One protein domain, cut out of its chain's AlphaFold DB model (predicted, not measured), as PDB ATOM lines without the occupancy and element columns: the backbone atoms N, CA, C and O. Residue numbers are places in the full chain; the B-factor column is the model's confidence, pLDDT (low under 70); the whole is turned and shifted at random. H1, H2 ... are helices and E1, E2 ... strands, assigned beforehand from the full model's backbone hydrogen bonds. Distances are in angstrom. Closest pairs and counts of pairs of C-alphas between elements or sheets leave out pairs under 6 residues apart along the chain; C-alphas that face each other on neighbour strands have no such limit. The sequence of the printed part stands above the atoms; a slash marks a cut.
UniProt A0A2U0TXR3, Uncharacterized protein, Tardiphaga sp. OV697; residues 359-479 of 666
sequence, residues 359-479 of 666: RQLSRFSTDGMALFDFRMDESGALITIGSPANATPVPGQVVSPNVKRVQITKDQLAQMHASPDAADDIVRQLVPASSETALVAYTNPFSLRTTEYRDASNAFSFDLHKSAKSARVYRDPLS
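AT A GLANCE: This is residues 359 to 479 of the 666 residues of an uncharacterized protein of Tardiphaga sp. OV697 (UniProt A0A2U0TXR3). A strongly twisted five-strand sheet has the long helix H4 packed across one face, by E1, E4 and E5, and the short helix H1 on the other face. H2 and H3 gather near the last residues of H4, while the long loop of residues 387 to 402 lies toward the opposite end of the domain from H2. The printed part has 121 residues, with four named helices and five named strands in the order H1 E1 E2 E3 H2 H3 E4 H4 E5; the sheet is mixed, in the order E3 E2 E1 E4 E5. The class is mixed, helices and strands, and the whole is compact, with a radius of gyration of the C-alphas of 13.9 A and spans of 41 by 33 by 27 A.

IN THESE COORDINATES: H1, residues 359 to 364, begins at C-alpha 359 (341.696, 230.974, 331.982). E1, residues 369 to 376, is 23.1 A long, E2, residues 380 to 386, 19.9 A, and E3, residues 403 to 409, 19.6 A. H2 is residues 410 to 418, H3 residues 424 to 430 and E4 residues 438 to 442. H4, residues 451 to 467, is 24.0 A long and begins at C-alpha 451 (343.518, 222.468, 309.781). E5, residues 473 to 476, ends at C-alpha 476 (350.897, 232.118, 319.034).

HOW THE PARTS SIT: E1, E2 and E3 form a meander, each strand the antiparallel neighbour of the one before, with N 373 and O 384 at 2.8 A and N 383 and O 406 at 2.9 A. E1 is parallel to E4, with N 372 and O 440 at 2.8 A, and E4 to E5, with N 474 and O 439 at 2.8 A. E4, H4, E5 is a strand-helix-strand unit, two parallel neighbour strands with a helix between them in the chain; its crossover is right-handed. E3, H2 H3, E4 is a split unit, with E2 and E1 between its strands in the sheet, also right-handed. H1 is on the sheet over E2, at a height over the sheet of 7.6 A. H4 is on the sheet; its closest C-alphas to E5 are those of His 465 and Val 473, 5.6 A. H4 touches H2 with residues 463 to 467 alone, at a steep tilt of 62 degrees; the closest C-alphas are those of His 417 and Asp 463, 5.7 A. H3 only grazes the sheet, with residues 426 to 430. In H1, H2, H3 and H4 every O i to N i+4 pair is within hydrogen-bond range.

THE WHOLE: The two C-alphas farthest apart are those of Pro 395 and Ala 418, 42.4 A. The printed part has no cut, and the link from E2 to E3 is long, with 16 residues. The mean pLDDT of the printed part is 83.0; residues 389 to 401, 433 to 435 and 477 are under 70.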
ATOM      1  N   ARG A 359     340.542 231.029 331.080       85.88
ATOM      2  CA  ARG A 359     341.696 230.974 331.982       85.88
ATOM      3  C   ARG A 359     343.012 231.113 331.242       85.88
ATOM      4  O   ARG A 359     343.864 231.844 331.734       85.88
ATOM      5  N   GLN A 360     343.196 230.449 330.099       86.31
ATOM      6  CA  GLN A 360     344.420 230.601 329.303       86.31
ATOM      7  C   GLN A 360     344.583 232.055 328.844       86.31
ATOM      8  O   GLN A 360     345.620 232.668 329.090       86.31
ATOM      9  N   LEU A 361     343.526 232.639 328.274       89.69
ATOM     10  CA  LEU A 361     343.525 234.026 327.819       89.69
ATOM     11  C   LEU A 361     343.817 234.991 328.973       89.69
ATOM     12  O   LEU A 361     344.681 235.851 328.834       89.69
ATOM     13  N   SER A 362     343.160 234.826 330.122       87.38
ATOM     14  CA  SER A 362     343.366 235.693 331.293       87.38
ATOM     15  C   SER A 362     344.764 235.533 331.900       87.38
ATOM     16  O   SER A 362     345.390 236.520 332.266       87.38
ATOM     17  N   ARG A 363     345.255 234.292 332.029       84.50
ATOM     18  CA  ARG A 363     346.533 233.972 332.689       84.50
ATOM     19  C   ARG A 363     347.728 234.490 331.904       84.50
ATOM     20  O   ARG A 363     348.696 234.936 332.509       84.50
ATOM     21  N   PHE A 364     347.680 234.368 330.580       86.62
ATOM     22  CA  PHE A 364     348.827 234.659 329.729       86.62
ATOM     23  C   PHE A 364     348.748 236.026 329.044       86.62
ATOM     24  O   PHE A 364     349.758 236.472 328.504       86.62
ATOM     25  N   SER A 365     347.609 236.725 329.093       89.38
ATOM     26  CA  SER A 365     347.553 238.130 328.669       89.38
ATOM     27  C   SER A 365     348.327 239.032 329.636       89.38
ATOM     28  O   SER A 365     348.315 238.847 330.851       89.38
ATOM     29  N   THR A 366     348.996 240.039 329.087       89.94
ATOM     30  CA  THR A 366     349.810 241.037 329.794       89.94
ATOM     31  C   THR A 366     349.468 242.437 329.278       89.94
ATOM     32  O   THR A 366     348.777 242.577 328.272       89.94
ATOM     33  N   ASP A 367     349.989 243.492 329.904       87.44
ATOM     34  CA  ASP A 367     349.741 244.871 329.447       87.44
ATOM     35  C   ASP A 367     350.217 245.120 327.997       87.44
ATOM     36  O   ASP A 367     349.608 245.885 327.245       87.44
ATOM     37  N   GLY A 368     351.278 244.425 327.570       89.88
ATOM     38  CA  GLY A 368     351.810 244.494 326.205       89.88
ATOM     39  C   GLY A 368     351.184 243.500 325.220       89.88
ATOM     40  O   GLY A 368     351.487 243.562 324.028       89.88
ATOM     41  N   MET A 369     350.335 242.581 325.688       91.88
ATOM     42  CA  MET A 369     349.823 241.467 324.889       91.88
ATOM     43  C   MET A 369     348.437 241.010 325.359       91.88
ATOM     44  O   MET A 369     348.315 240.413 326.423       91.88
ATOM     45  N   ALA A 370     347.416 241.185 324.530       92.38
ATOM     46  CA  ALA A 370     346.096 240.603 324.734       92.38
ATOM     47  C   ALA A 370     345.943 239.353 323.859       92.38
ATOM     48  O   ALA A 370     345.995 239.434 322.629       92.38
ATOM     49  N   LEU A 371     345.758 238.191 324.487       92.44
ATOM     50  CA  LEU A 371     345.438 236.968 323.756       92.44
ATOM     51  C   LEU A 371     343.981 237.008 323.291       92.44
ATOM     52  O   LEU A 371     343.117 237.483 324.027       92.44
ATOM     53  N   PHE A 372     343.683 236.450 322.122       93.69
ATOM     54  CA  PHE A 372     342.304 236.226 321.702       93.69
ATOM     55  C   PHE A 372     342.081 234.838 321.107       93.69
ATOM     56  O   PHE A 372     342.937 234.298 320.417       93.69
ATOM     57  N   ASP A 373     340.906 234.279 321.362       93.50
ATOM     58  CA  ASP A 373     340.392 233.046 320.773       93.50
ATOM     59  C   ASP A 373     339.330 233.376 319.717       93.50
ATOM     60  O   ASP A 373     338.513 234.282 319.914       93.50
ATOM     61  N   PHE A 374     339.342 232.632 318.612       91.75
ATOM     62  CA  PHE A 374     338.403 232.761 317.497       91.75
ATOM     63  C   PHE A 374     337.586 231.475 317.349       91.75
ATOM     64  O   PHE A 374     338.152 230.385 317.223       91.75
ATOM     65  N   ARG A 375     336.252 231.592 317.316       89.38
ATOM     66  CA  ARG A 375     335.337 230.454 317.137       89.38
ATOM     67  C   ARG A 375     334.208 230.780 316.176       89.38
ATOM     68  O   ARG A 375     333.565 231.805 316.338       89.38
ATOM     69  N   MET A 376     333.921 229.885 315.233       85.88
ATOM     70  CA  MET A 376     332.790 230.006 314.303       85.88
ATOM     71  C   MET A 376     331.561 229.238 314.793       85.88
ATOM     72  O   MET A 376     331.615 228.024 314.989       85.88
ATOM     73  N   ASP A 377     330.422 229.899 314.910       82.06
ATOM     74  CA  ASP A 377     329.137 229.270 315.208       82.06
ATOM     75  C   ASP A 377     328.104 229.522 314.095       82.06
ATOM     76  O   ASP A 377     328.416 229.998 313.000       82.06
ATOM     77  N   GLU A 378     326.852 229.132 314.337       82.19
ATOM     78  CA  GLU A 378     325.772 229.311 313.365       82.19
ATOM     79  C   GLU A 378     325.477 230.791 313.068       82.19
ATOM     80  O   GLU A 378     325.070 231.118 311.948       82.19
ATOM     81  N   SER A 379     325.733 231.676 314.036       85.69
ATOM     82  CA  SER A 379     325.466 233.116 313.977       85.69
ATOM     83  C   SER A 379     326.629 233.939 313.402       85.69
ATOM     84  O   SER A 379     326.409 235.036 312.885       85.69
ATOM     85  N   GLY A 380     327.854 233.408 313.420       89.88
ATOM     86  CA  GLY A 380     329.046 234.056 312.871       89.88
ATOM     87  C   GLY A 380     330.314 233.624 313.597       89.88
ATOM     88  O   GLY A 380     330.567 232.429 313.703       89.88
ATOM     89  N   ALA A 381     331.109 234.582 314.077       91.12
ATOM     90  CA  ALA A 381     332.279 234.335 314.908       91.12
ATOM     91  C   ALA A 381     332.122 234.933 316.308       91.12
ATOM     92  O   ALA A 381     331.780 236.104 316.465       91.12
ATOM     93  N   LEU A 382     332.471 234.149 317.321       92.12
ATOM     94  CA  LEU A 382     332.659 234.600 318.687       92.12
ATOM     95  C   LEU A 382     334.153 234.809 318.943       92.12
ATOM     96  O   LEU A 382     334.937 233.857 318.911       92.12
ATOM     97  N   ILE A 383     334.537 236.051 319.234       93.69
ATOM     98  CA  ILE A 383     335.903 236.410 319.622       93.69
ATOM     99  C   ILE A 383     335.954 236.589 321.129       93.69
ATOM    100  O   ILE A 383     335.200 237.387 321.686       93.69
ATOM    101  N   THR A 384     336.842 235.860 321.798       93.44
ATOM    102  CA  THR A 384     337.090 236.024 323.239       93.44
ATOM    103  C   THR A 384     338.473 236.623 323.422       93.44
ATOM    104  O   THR A 384     339.439 236.046 322.949       93.44
ATOM    105  N   ILE A 385     338.584 237.773 324.078       93.12
ATOM    106  CA  ILE A 385     339.827 238.535 324.233       93.12
ATOM    107  C   ILE A 385     340.169 238.605 325.717       93.12
ATOM    108  O   ILE A 385     339.355 239.069 326.515       93.12
ATOM    109  N   GLY A 386     341.365 238.158 326.084       91.25
ATOM    110  CA  GLY A 386     341.915 238.310 327.423       91.25
ATOM    111  C   GLY A 386     342.367 239.742 327.698       91.25
ATOM    112  O   GLY A 386     342.875 240.444 326.826       91.25
ATOM    113  N   SER A 387     342.190 240.171 328.939       83.31
ATOM    114  CA  SER A 387     342.697 241.418 329.498       83.31
ATOM    115  C   SER A 387     343.692 241.086 330.617       83.31
ATOM    116  O   SER A 387     343.508 240.075 331.300       83.31
ATOM    117  N   PRO A 388     344.757 241.880 330.815       70.88
ATOM    118  CA  PRO A 388     345.682 241.680 331.927       70.88
ATOM    119  C   PRO A 388     344.961 241.673 333.284       70.88
ATOM    120  O   PRO A 388     344.013 242.421 333.516       70.88
ATOM    121  N   ALA A 389     345.448 240.831 334.197       57.62
ATOM    122  CA  ALA A 389     344.796 240.422 335.446       57.62
ATOM    123  C   ALA A 389     344.532 241.523 336.502       57.62
ATOM    124  O   ALA A 389     344.085 241.212 337.604       57.62
ATOM    125  N   ASN A 390     344.769 242.800 336.193       51.78
ATOM    126  CA  ASN A 390     344.527 243.913 337.116       51.78
ATOM    127  C   ASN A 390     343.042 244.310 337.232       51.78
ATOM    128  O   ASN A 390     342.711 245.195 338.024       51.78
ATOM    129  N   ALA A 391     342.128 243.671 336.492       52.44
ATOM    130  CA  ALA A 391     340.697 243.821 336.737       52.44
ATOM    131  C   ALA A 391     340.282 242.942 337.932       52.44
ATOM    132  O   ALA A 391     340.218 241.714 337.866       52.44
ATOM    133  N   THR A 392     340.030 243.595 339.068       48.50
ATOM    134  CA  THR A 392     339.536 242.960 340.296       48.50
ATOM    135  C   THR A 392     338.280 242.126 339.994       48.50
ATOM    136  O   THR A 392     337.323 242.680 339.446       48.50
ATOM    137  N   PRO A 393     338.231 240.829 340.352       47.62
ATOM    138  CA  PRO A 393     337.035 240.019 340.167       47.62
ATOM    139  C   PRO A 393     335.833 240.602 340.891       47.62
ATOM    140  O   PRO A 393     335.888 240.862 342.092       47.62
ATOM    141  N   VAL A 394     334.733 240.783 340.160       47.88
ATOM    142  CA  VAL A 394     333.440 241.116 340.756       47.88
ATOM    143  C   VAL A 394     332.877 239.834 341.383       47.88
ATOM    144  O   VAL A 394     332.685 238.849 340.662       47.88
ATOM    145  N   PRO A 395     332.605 239.799 342.701       37.34
ATOM    146  CA  PRO A 395     332.024 238.623 343.343       37.34
ATOM    147  C   PRO A 395     330.689 238.237 342.684       37.34
ATOM    148  O   PRO A 395     329.789 239.067 342.577       37.34
ATOM    149  N   GLY A 396     330.556 236.978 342.248       48.50
ATOM    150  CA  GLY A 396     329.320 236.428 341.670       48.50
ATOM    151  C   GLY A 396     329.262 236.345 340.138       48.50
ATOM    152  O   GLY A 396     328.284 235.817 339.612       48.50
ATOM    153  N   GLN A 397     330.285 236.802 339.405       48.34
ATOM    154  CA  GLN A 397     330.384 236.539 337.964       48.34
ATOM    155  C   GLN A 397     331.077 235.196 337.686       48.34
ATOM    156  O   GLN A 397     332.199 234.957 338.116       48.34
ATOM    157  N   VAL A 398     330.389 234.326 336.938       50.84
ATOM    158  CA  VAL A 398     330.915 233.033 336.445       50.84
ATOM    159  C   VAL A 398     331.910 233.234 335.293       50.84
ATOM    160  O   VAL A 398     332.741 232.372 335.016       50.84
ATOM    161  N   VAL A 399     331.855 234.393 334.628       55.16
ATOM    162  CA  VAL A 399     332.825 234.792 333.606       55.16
ATOM    163  C   VAL A 399     334.031 235.399 334.308       55.16
ATOM    164  O   VAL A 399     333.861 236.297 335.132       55.16
ATOM    165  N   SER A 400     335.237 234.926 333.978       57.38
ATOM    166  CA  SER A 400     336.471 235.574 334.431       57.38
ATOM    167  C   SER A 400     336.360 237.076 334.121       57.38
ATOM    168  O   SER A 400     336.149 237.421 332.957       57.38
ATOM    169  N   PRO A 401     336.487 237.985 335.105       62.03
ATOM    170  CA  PRO A 401     336.344 239.443 334.914       62.03
ATOM    171  C   PRO A 401     337.300 240.004 333.844       62.03
ATOM    172  O   PRO A 401     337.140 241.129 333.380       62.03
ATOM    173  N   ASN A 402     338.290 239.200 333.455       81.75
ATOM    174  CA  ASN A 402     339.397 239.540 332.584       81.75
ATOM    175  C   ASN A 402     339.205 239.053 331.141       81.75
ATOM    176  O   ASN A 402     340.181 239.018 330.397       81.75
ATOM    177  N   VAL A 403     337.996 238.664 330.716       88.62
ATOM    178  CA  VAL A 403     337.727 238.358 329.299       88.62
ATOM    179  C   VAL A 403     336.590 239.194 328.720       88.62
ATOM    180  O   VAL A 403     335.524 239.350 329.313       88.62
ATOM    181  N   LYS A 404     336.804 239.707 327.509       90.75
ATOM    182  CA  LYS A 404     335.803 240.392 326.687       90.75
ATOM    183  C   LYS A 404     335.342 239.455 325.580       90.75
ATOM    184  O   LYS A 404     336.172 238.879 324.885       90.75
ATOM    185  N   ARG A 405     334.032 239.338 325.369       91.69
ATOM    186  CA  ARG A 405     333.460 238.586 324.244       91.69
ATOM    187  C   ARG A 405     332.819 239.523 323.236       91.69
ATOM    188  O   ARG A 405     332.083 240.426 323.625       91.69
ATOM    189  N   VAL A 406     333.101 239.301 321.960       92.75
ATOM    190  CA  VAL A 406     332.557 240.071 320.840       92.75
ATOM    191  C   VAL A 406     331.973 239.090 319.834       92.75
ATOM    192  O   VAL A 406     332.695 238.245 319.311       92.75
ATOM    193  N   GLN A 407     330.668 239.196 319.582       94.12
ATOM    194  CA  GLN A 407     330.013 238.447 318.513       94.12
ATOM    195  C   GLN A 407     330.108 239.248 317.216       94.12
ATOM    196  O   GLN A 407     329.725 240.416 317.176       94.12
ATOM    197  N   ILE A 408     330.585 238.599 316.164       93.69
ATOM    198  CA  ILE A 408     330.684 239.136 314.811       93.69
ATOM    199  C   ILE A 408     329.767 238.293 313.935       93.69
ATOM    200  O   ILE A 408     329.889 237.072 313.906       93.69
ATOM    201  N   THR A 409     328.826 238.910 313.230       93.88
ATOM    202  CA  THR A 409     327.925 238.175 312.334       93.88
ATOM    203  C   THR A 409     328.657 237.689 311.081       93.88
ATOM    204  O   THR A 409     329.732 238.179 310.730       93.88
ATOM    205  N   LYS A 410     328.060 236.738 310.353       92.00
ATOM    206  CA  LYS A 410     328.596 236.285 309.054       92.00
ATOM    207  C   LYS A 410     328.766 237.436 308.055       92.00
ATOM    208  O   LYS A 410     329.791 237.499 307.381       92.00
ATOM    209  N   ASP A 411     327.816 238.367 308.016       91.69
ATOM    210  CA  ASP A 411     327.878 239.539 307.133       91.69
ATOM    211  C   ASP A 411     329.014 240.487 307.528       91.69
ATOM    212  O   ASP A 411     329.736 240.984 306.668       91.69
ATOM    213  N   GLN A 412     329.224 240.689 308.830       92.31
ATOM    214  CA  GLN A 412     330.333 241.488 309.350       92.31
ATOM    215  C   GLN A 412     331.699 240.862 309.030       92.31
ATOM    216  O   GLN A 412     332.622 241.577 308.643       92.31
ATOM    217  N   LEU A 413     331.833 239.534 309.132       90.94
ATOM    218  CA  LEU A 413     333.046 238.824 308.703       90.94
ATOM    219  C   LEU A 413     333.287 238.984 307.199       90.94
ATOM    220  O   LEU A 413     334.396 239.318 306.785       90.94
ATOM    221  N   ALA A 414     332.245 238.799 306.385       91.00
ATOM    222  CA  ALA A 414     332.331 238.982 304.940       91.00
ATOM    223  C   ALA A 414     332.709 240.427 304.572       91.00
ATOM    224  O   ALA A 414     333.525 240.644 303.676       91.00
ATOM    225  N   GLN A 415     332.171 241.415 305.293       90.19
ATOM    226  CA  GLN A 415     332.525 242.822 305.137       90.19
ATOM    227  C   GLN A 415     333.991 243.084 305.500       90.19
ATOM    228  O   GLN A 415     334.673 243.782 304.753       90.19
ATOM    229  N   MET A 416     334.491 242.510 306.599       90.50
ATOM    230  CA  MET A 416     335.895 242.645 307.008       90.50
ATOM    231  C   MET A 416     336.850 242.082 305.951       90.50
ATOM    232  O   MET A 416     337.848 242.719 305.614       90.50
ATOM    233  N   HIS A 417     336.488 240.946 305.356       89.88
ATOM    234  CA  HIS A 417     337.244 240.328 304.275       89.88
ATOM    235  C   HIS A 417     337.223 241.166 302.979       89.88
ATOM    236  O   HIS A 417     338.265 241.452 302.379       89.88
ATOM    237  N   ALA A 418     336.030 241.587 302.545       89.88
ATOM    238  CA  ALA A 418     335.820 242.249 301.256       89.88
ATOM    239  C   ALA A 418     336.205 243.735 301.254       89.88
ATOM    240  O   ALA A 418     336.610 244.277 300.225       89.88
ATOM    241  N   SER A 419     336.037 244.431 302.376       88.56
ATOM    242  CA  SER A 419     336.247 245.876 302.495       88.56
ATOM    243  C   SER A 419     336.837 246.210 303.865       88.56
ATOM    244  O   SER A 419     336.121 246.689 304.745       88.56
ATOM    245  N   PRO A 420     338.154 246.004 304.046       84.94
ATOM    246  CA  PRO A 420     338.812 246.159 305.341       84.94
ATOM    247  C   PRO A 420     338.603 247.531 305.990       84.94
ATOM    248  O   PRO A 420     338.440 247.599 307.203       84.94
ATOM    249  N   ASP A 421     338.545 248.595 305.180       84.62
ATOM    250  CA  ASP A 421     338.316 249.978 305.623       84.62
ATOM    251  C   ASP A 421     336.871 250.237 306.090       84.62
ATOM    252  O   ASP A 421     336.607 251.201 306.798       84.62
ATOM    253  N   ALA A 422     335.915 249.389 305.701       83.25
ATOM    254  CA  ALA A 422     334.520 249.500 306.122       83.25
ATOM    255  C   ALA A 422     334.241 248.767 307.448       83.25
ATOM    256  O   ALA A 422     333.124 248.837 307.957       83.25
ATOM    257  N   ALA A 423     335.230 248.060 308.007       87.50
ATOM    258  CA  ALA A 423     335.099 247.244 309.213       87.50
ATOM    259  C   ALA A 423     335.477 247.984 310.512       87.50
ATOM    260  O   ALA A 423     335.687 247.347 311.546       87.50
ATOM    261  N   ASP A 424     335.547 249.318 310.485       86.06
ATOM    262  CA  ASP A 424     335.972 250.152 311.618       86.06
ATOM    263  C   ASP A 424     335.186 249.880 312.908       86.06
ATOM    264  O   ASP A 424     335.754 249.886 314.000       86.06
ATOM    265  N   ASP A 425     333.884 249.606 312.818       86.62
ATOM    266  CA  ASP A 425     333.054 249.295 313.989       86.62
ATOM    267  C   ASP A 425     333.447 247.973 314.655       86.62
ATOM    268  O   ASP A 425     333.409 247.863 315.882       86.62
ATOM    269  N   ILE A 426     333.850 246.979 313.861       87.19
ATOM    270  CA  ILE A 426     334.320 245.676 314.344       87.19
ATOM    271  C   ILE A 426     335.710 245.853 314.954       87.19
ATOM    272  O   ILE A 426     335.955 245.444 316.089       87.19
ATOM    273  N   VAL A 427     336.603 246.545 314.244       88.00
ATOM    274  CA  VAL A 427     337.962 246.848 314.707       88.00
ATOM    275  C   VAL A 427     337.933 247.588 316.042       88.00
ATOM    276  O   VAL A 427     338.642 247.194 316.963       88.00
ATOM    277  N   ARG A 428     337.071 248.600 316.205       87.69
ATOM    278  CA  ARG A 428     336.917 249.344 317.469       87.69
ATOM    279  C   ARG A 428     336.444 248.478 318.636       87.69
ATOM    280  O   ARG A 428     336.732 248.792 319.790       87.69
ATOM    281  N   GLN A 429     335.718 247.397 318.363       87.94
ATOM    282  CA  GLN A 429     335.302 246.450 319.395       87.94
ATOM    283  C   GLN A 429     336.419 245.475 319.772       87.94
ATOM    284  O   GLN A 429     336.469 245.044 320.923       87.94
ATOM    285  N   LEU A 430     337.305 245.126 318.845       87.88
ATOM    286  CA  LEU A 430     338.340 244.114 319.065       87.88
ATOM    287  C   LEU A 430     339.667 244.706 319.541       87.88
ATOM    288  O   LEU A 430     340.323 244.140 320.411       87.88
ATOM    289  N   VAL A 431     340.070 245.839 318.973       84.50
ATOM    290  CA  VAL A 431     341.376 246.442 319.227       84.50
ATOM    291  C   VAL A 431     341.338 247.219 320.542       84.50
ATOM    292  O   VAL A 431     340.472 248.083 320.715       84.50
ATOM    293  N   PRO A 432     342.256 246.936 321.486       75.62
ATOM    294  CA  PRO A 432     342.386 247.721 322.703       75.62
ATOM    295  C   PRO A 432     342.568 249.207 322.377       75.62
ATOM    296  O   PRO A 432     343.214 249.566 321.397       75.62
ATOM    297  N   ALA A 433     342.045 250.092 323.229       68.38
ATOM    298  CA  ALA A 433     342.195 251.537 323.031       68.38
ATOM    299  C   ALA A 433     343.673 251.986 322.998       68.38
ATOM    300  O   ALA A 433     343.995 253.013 322.403       68.38
ATOM    301  N   SER A 434     344.570 251.211 323.621       69.56
ATOM    302  CA  SER A 434     346.017 251.392 323.507       69.56
ATOM    303  C   SER A 434     346.537 250.751 322.223       69.56
ATOM    304  O   SER A 434     346.465 249.536 322.053       69.56
ATOM    305  N   SER A 435     347.158 251.554 321.360       69.44
ATOM    306  CA  SER A 435     347.876 251.073 320.173       69.44
ATOM    307  C   SER A 435     349.166 250.309 320.504       69.44
ATOM    308  O   SER A 435     349.846 249.816 319.601       69.44
ATOM    309  N   GLU A 436     349.549 250.222 321.783       82.06
ATOM    310  CA  GLU A 436     350.777 249.544 322.191       82.06
ATOM    311  C   GLU A 436     350.596 248.048 322.452       82.06
ATOM    312  O   GLU A 436     351.546 247.292 322.239       82.06
ATOM    313  N   THR A 437     349.393 247.624 322.842       89.75
ATOM    314  CA  THR A 437     349.076 246.229 323.156       89.75
ATOM    315  C   THR A 437     348.918 245.416 321.872       89.75
ATOM    316  O   THR A 437     348.090 245.736 321.017       89.75
ATOM    317  N   ALA A 438     349.698 244.345 321.730       92.19
ATOM    318  CA  ALA A 438     349.533 243.413 320.621       92.19
ATOM    319  C   ALA A 438     348.335 242.485 320.853       92.19
ATOM    320  O   ALA A 438     348.159 241.964 321.952       92.19
ATOM    321  N   LEU A 439     347.545 242.248 319.811       93.25
ATOM    322  CA  LEU A 439     346.537 241.196 319.764       93.25
ATOM    323  C   LEU A 439     347.182 239.913 319.255       93.25
ATOM    324  O   LEU A 439     347.780 239.899 318.183       93.25
ATOM    325  N   VAL A 440     347.057 238.828 320.008       93.19
ATOM    326  CA  VAL A 440     347.713 237.565 319.670       93.19
ATOM    327  C   VAL A 440     346.682 236.451 319.598       93.19
ATOM    328  O   VAL A 440     346.050 236.120 320.597       93.19
ATOM    329  N   ALA A 441     346.518 235.874 318.409       92.56
ATOM    330  CA  ALA A 441     345.625 234.755 318.171       92.56
ATOM    331  C   ALA A 441     346.147 233.524 318.915       92.56
ATOM    332  O   ALA A 441     347.210 232.991 318.587       92.56
ATOM    333  N   TYR A 442     345.391 233.090 319.917       89.69
ATOM    334  CA  TYR A 442     345.657 231.889 320.683       89.69
ATOM    335  C   TYR A 442     345.358 230.655 319.829       89.69
ATOM    336  O   TYR A 442     344.216 230.416 319.427       89.69
ATOM    337  N   THR A 443     346.375 229.832 319.575       84.19
ATOM    338  CA  THR A 443     346.184 228.522 318.937       84.19
ATOM    339  C   THR A 443     345.631 227.556 319.977       84.19
ATOM    340  O   THR A 443     346.359 226.854 320.677       84.19
ATOM    341  N   ASN A 444     344.313 227.563 320.107       85.31
ATOM    342  CA  ASN A 444     343.605 226.703 321.039       85.31
ATOM    343  C   ASN A 444     343.776 225.196 320.696       85.31
ATOM    344  O   ASN A 444     344.270 224.842 319.619       85.31
ATOM    345  N   PRO A 445     343.343 224.280 321.585       83.88
ATOM    346  CA  PRO A 445     343.452 222.835 321.374       83.88
ATOM    347  C   PRO A 445     342.869 222.297 320.058       83.88
ATOM    348  O   PRO A 445     343.378 221.300 319.547       83.88
ATOM    349  N   PHE A 446     341.834 222.929 319.492       81.25
ATOM    350  CA  PHE A 446     341.288 222.535 318.187       81.25
ATOM    351  C   PHE A 446     342.214 222.943 317.044       81.25
ATOM    352  O   PHE A 446     342.461 222.148 316.134       81.25
ATOM    353  N   SER A 447     342.776 224.150 317.105       75.94
ATOM    354  CA  SER A 447     343.702 224.674 316.094       75.94
ATOM    355  C   SER A 447     345.014 223.882 316.008       75.94
ATOM    356  O   SER A 447     345.681 223.909 314.977       75.94
ATOM    357  N   LEU A 448     345.384 223.143 317.061       73.69
ATOM    358  CA  LEU A 448     346.557 222.256 317.059       73.69
ATOM    359  C   LEU A 448     346.339 220.941 316.295       73.69
ATOM    360  O   LEU A 448     347.310 220.296 315.909       73.69
ATOM    361  N   ARG A 449     345.084 220.515 316.114       73.19
ATOM    362  CA  ARG A 449     344.731 219.184 315.585       73.19
ATOM    363  C   ARG A 449     343.919 219.227 314.302       73.19
ATOM    364  O   ARG A 449     343.874 218.240 313.576       73.19
ATOM    365  N   THR A 450     343.264 220.350 314.026       71.69
ATOM    366  CA  THR A 450     342.388 220.511 312.868       71.69
ATOM    367  C   THR A 450     342.848 221.694 312.025       71.69
ATOM    368  O   THR A 450     342.970 222.820 312.512       71.69
ATOM    369  N   THR A 451     343.114 221.433 310.743       76.38
ATOM    370  CA  THR A 451     343.518 222.468 309.781       76.38
ATOM    371  C   THR A 451     342.419 223.509 309.609       76.38
ATOM    372  O   THR A 451     342.709 224.692 309.616       76.38
ATOM    373  N   GLU A 452     341.156 223.083 309.591       80.88
ATOM    374  CA  GLU A 452     339.982 223.945 309.411       80.88
ATOM    375  C   GLU A 452     339.912 225.093 310.434       80.88
ATOM    376  O   GLU A 452     339.775 226.256 310.055       80.88
ATOM    377  N   TYR A 453     340.058 224.794 311.731       79.75
ATOM    378  CA  TYR A 453     340.064 225.823 312.780       79.75
ATOM    379  C   TYR A 453     341.264 226.750 312.667       79.75
ATOM    380  O   TYR A 453     341.134 227.969 312.798       79.75
ATOM    381  N   ARG A 454     342.438 226.160 312.427       82.38
ATOM    382  CA  ARG A 454     343.685 226.900 312.264       82.38
ATOM    383  C   ARG A 454     343.576 227.875 311.096       82.38
ATOM    384  O   ARG A 454     343.913 229.043 311.250       82.38
ATOM    385  N   ASP A 455     343.052 227.421 309.966       84.94
ATOM    386  CA  ASP A 455     342.900 228.204 308.744       84.94
ATOM    387  C   ASP A 455     341.863 229.315 308.924       84.94
ATOM    388  O   ASP A 455     342.132 230.455 308.553       84.94
ATOM    389  N   ALA A 456     340.732 229.036 309.582       87.62
ATOM    390  CA  ALA A 456     339.726 230.054 309.884       87.62
ATOM    391  C   ALA A 456     340.256 231.129 310.854       87.62
ATOM    392  O   ALA A 456     340.092 232.325 310.609       87.62
ATOM    393  N   SER A 457     340.959 230.723 311.918       88.94
ATOM    394  CA  SER A 457     341.606 231.649 312.857       88.94
ATOM    395  C   SER A 457     342.711 232.470 312.183       88.94
ATOM    396  O   SER A 457     342.858 233.663 312.464       88.94
ATOM    397  N   ASN A 458     343.493 231.859 311.286       88.06
ATOM    398  CA  ASN A 458     344.519 232.551 310.508       88.06
ATOM    399  C   ASN A 458     343.889 233.583 309.566       88.06
ATOM    400  O   ASN A 458     344.310 234.737 309.571       88.06
ATOM    401  N   ALA A 459     342.865 233.190 308.801       90.44
ATOM    402  CA  ALA A 459     342.147 234.078 307.889       90.44
ATOM    403  C   ALA A 459     341.582 235.293 308.634       90.44
ATOM    404  O   ALA A 459     341.841 236.430 308.246       90.44
ATOM    405  N   PHE A 460     340.924 235.061 309.773       93.12
ATOM    406  CA  PHE A 460     340.439 236.139 310.630       93.12
ATOM    407  C   PHE A 460     341.568 237.050 311.129       93.12
ATOM    408  O   PHE A 460     341.421 238.270 311.123       93.12
ATOM    409  N   SER A 461     342.710 236.488 311.535       93.19
ATOM    410  CA  SER A 461     343.862 237.270 312.009       93.19
ATOM    411  C   SER A 461     344.453 238.152 310.905       93.19
ATOM    412  O   SER A 461     344.814 239.302 311.159       93.19
ATOM    413  N   PHE A 462     344.519 237.644 309.671       92.56
ATOM    414  CA  PHE A 462     344.931 238.431 308.512       92.56
ATOM    415  C   PHE A 462     343.943 239.551 308.201       92.56
ATOM    416  O   PHE A 462     344.372 240.693 308.021       92.56
ATOM    417  N   ASP A 463     342.647 239.250 308.161       93.12
ATOM    418  CA  ASP A 463     341.610 240.240 307.879       93.12
ATOM    419  C   ASP A 463     341.584 241.323 308.971       93.12
ATOM    420  O   ASP A 463     341.559 242.515 308.664       93.12
ATOM    421  N   LEU A 464     341.741 240.934 310.242       93.00
ATOM    422  CA  LEU A 464     341.871 241.866 311.358       93.00
ATOM    423  C   LEU A 464     343.112 242.755 311.223       93.00
ATOM    424  O   LEU A 464     343.000 243.964 311.401       93.00
ATOM    425  N   HIS A 465     344.282 242.206 310.875       92.50
ATOM    426  CA  HIS A 465     345.493 243.005 310.634       92.50
ATOM    427  C   HIS A 465     345.318 243.986 309.464       92.50
ATOM    428  O   HIS A 465     345.802 245.120 309.506       92.50
ATOM    429  N   LYS A 466     344.609 243.558 308.414       91.38
ATOM    430  CA  LYS A 466     344.339 244.363 307.221       91.38
ATOM    431  C   LYS A 466     343.407 245.535 307.533       91.38
ATOM    432  O   LYS A 466     343.684 246.652 307.095       91.38
ATOM    433  N   SER A 467     342.343 245.289 308.298       91.19
ATOM    434  CA  SER A 467     341.384 246.310 308.739       91.19
ATOM    435  C   SER A 467     341.971 247.234 309.807       91.19
ATOM    436  O   SER A 467     341.855 248.454 309.727       91.19
ATOM    437  N   ALA A 468     342.670 246.679 310.796       89.69
ATOM    438  CA  ALA A 468     343.236 247.422 311.913       89.69
ATOM    439  C   ALA A 468     344.662 247.906 311.610       89.69
ATOM    440  O   ALA A 468     345.637 247.423 312.179       89.69
ATOM    441  N   LYS A 469     344.800 248.903 310.726       85.19
ATOM    442  CA  LYS A 469     346.100 249.351 310.172       85.19
ATOM    443  C   LYS A 469     347.181 249.699 311.208       85.19
ATOM    444  O   LYS A 469     348.372 249.603 310.891       85.19
ATOM    445  N   SER A 470     346.783 250.137 312.403       82.88
ATOM    446  CA  SER A 470     347.668 250.490 313.521       82.88
ATOM    447  C   SER A 470     347.825 249.384 314.569       82.88
ATOM    448  O   SER A 470     348.688 249.505 315.437       82.88
ATOM    449  N   ALA A 471     347.008 248.330 314.517       87.25
ATOM    450  CA  ALA A 471     347.065 247.242 315.478       87.25
ATOM    451  C   ALA A 471     348.179 246.257 315.123       87.25
ATOM    452  O   ALA A 471     348.468 245.978 313.957       87.25
ATOM    453  N   ARG A 472     348.787 245.685 316.159       91.44
ATOM    454  CA  ARG A 472     349.741 244.587 316.026       91.44
ATOM    455  C   ARG A 472     348.980 243.296 316.225       91.44
ATOM    456  O   ARG A 472     348.499 243.056 317.326       91.44
ATOM    457  N   VAL A 473     348.857 242.506 315.167       93.00
ATOM    458  CA  VAL A 473     348.170 241.215 315.205       93.00
ATOM    459  C   VAL A 473     349.189 240.118 314.947       93.00
ATOM    460  O   VAL A 473     349.881 240.136 313.928       93.00
ATOM    461  N   TYR A 474     349.289 239.185 315.884       93.31
ATOM    462  CA  TYR A 474     350.207 238.052 315.839       93.31
ATOM    463  C   TYR A 474     349.449 236.735 316.023       93.31
ATOM    464  O   TYR A 474     348.290 236.733 316.431       93.31
ATOM    465  N   ARG A 475     350.115 235.611 315.763       89.44
ATOM    466  CA  ARG A 475     349.665 234.260 316.124       89.44
ATOM    467  C   ARG A 475     350.603 233.665 317.161       89.44
ATOM    468  O   ARG A 475     351.799 233.926 317.101       89.44
ATOM    469  N   ASP A 476     350.083 232.837 318.058       82.12
ATOM    470  CA  ASP A 476     350.897 232.118 319.034       82.12
ATOM    471  C   ASP A 476     350.303 230.742 319.381       82.12
ATOM    472  O   ASP A 476     349.103 230.652 319.667       82.12
ATOM    473  N   PRO A 477     351.101 229.657 319.394       67.38
ATOM    474  CA  PRO A 477     350.681 228.393 319.964       67.38
ATOM    475  C   PRO A 477     350.546 228.395 321.490       67.38
ATOM    476  O   PRO A 477     349.929 227.476 322.009       67.38
ATOM    477  N   LEU A 478     351.006 229.448 322.176       74.31
ATOM    478  CA  LEU A 478     351.040 229.656 323.626       74.31
ATOM    479  C   LEU A 478     352.208 228.966 324.317       74.31
ATOM    480  O   LEU A 478     352.225 227.762 324.525       74.31
ATOM    481  N   SER A 479     353.185 229.747 324.766       73.56
ATOM    482  CA  SER A 479     354.283 229.241 325.590       73.56
ATOM    483  C   SER A 479     354.664 230.247 326.674       73.56
ATOM    484  O   SER A 479     354.356 231.435 326.575       73.56
TER     485      SER A 479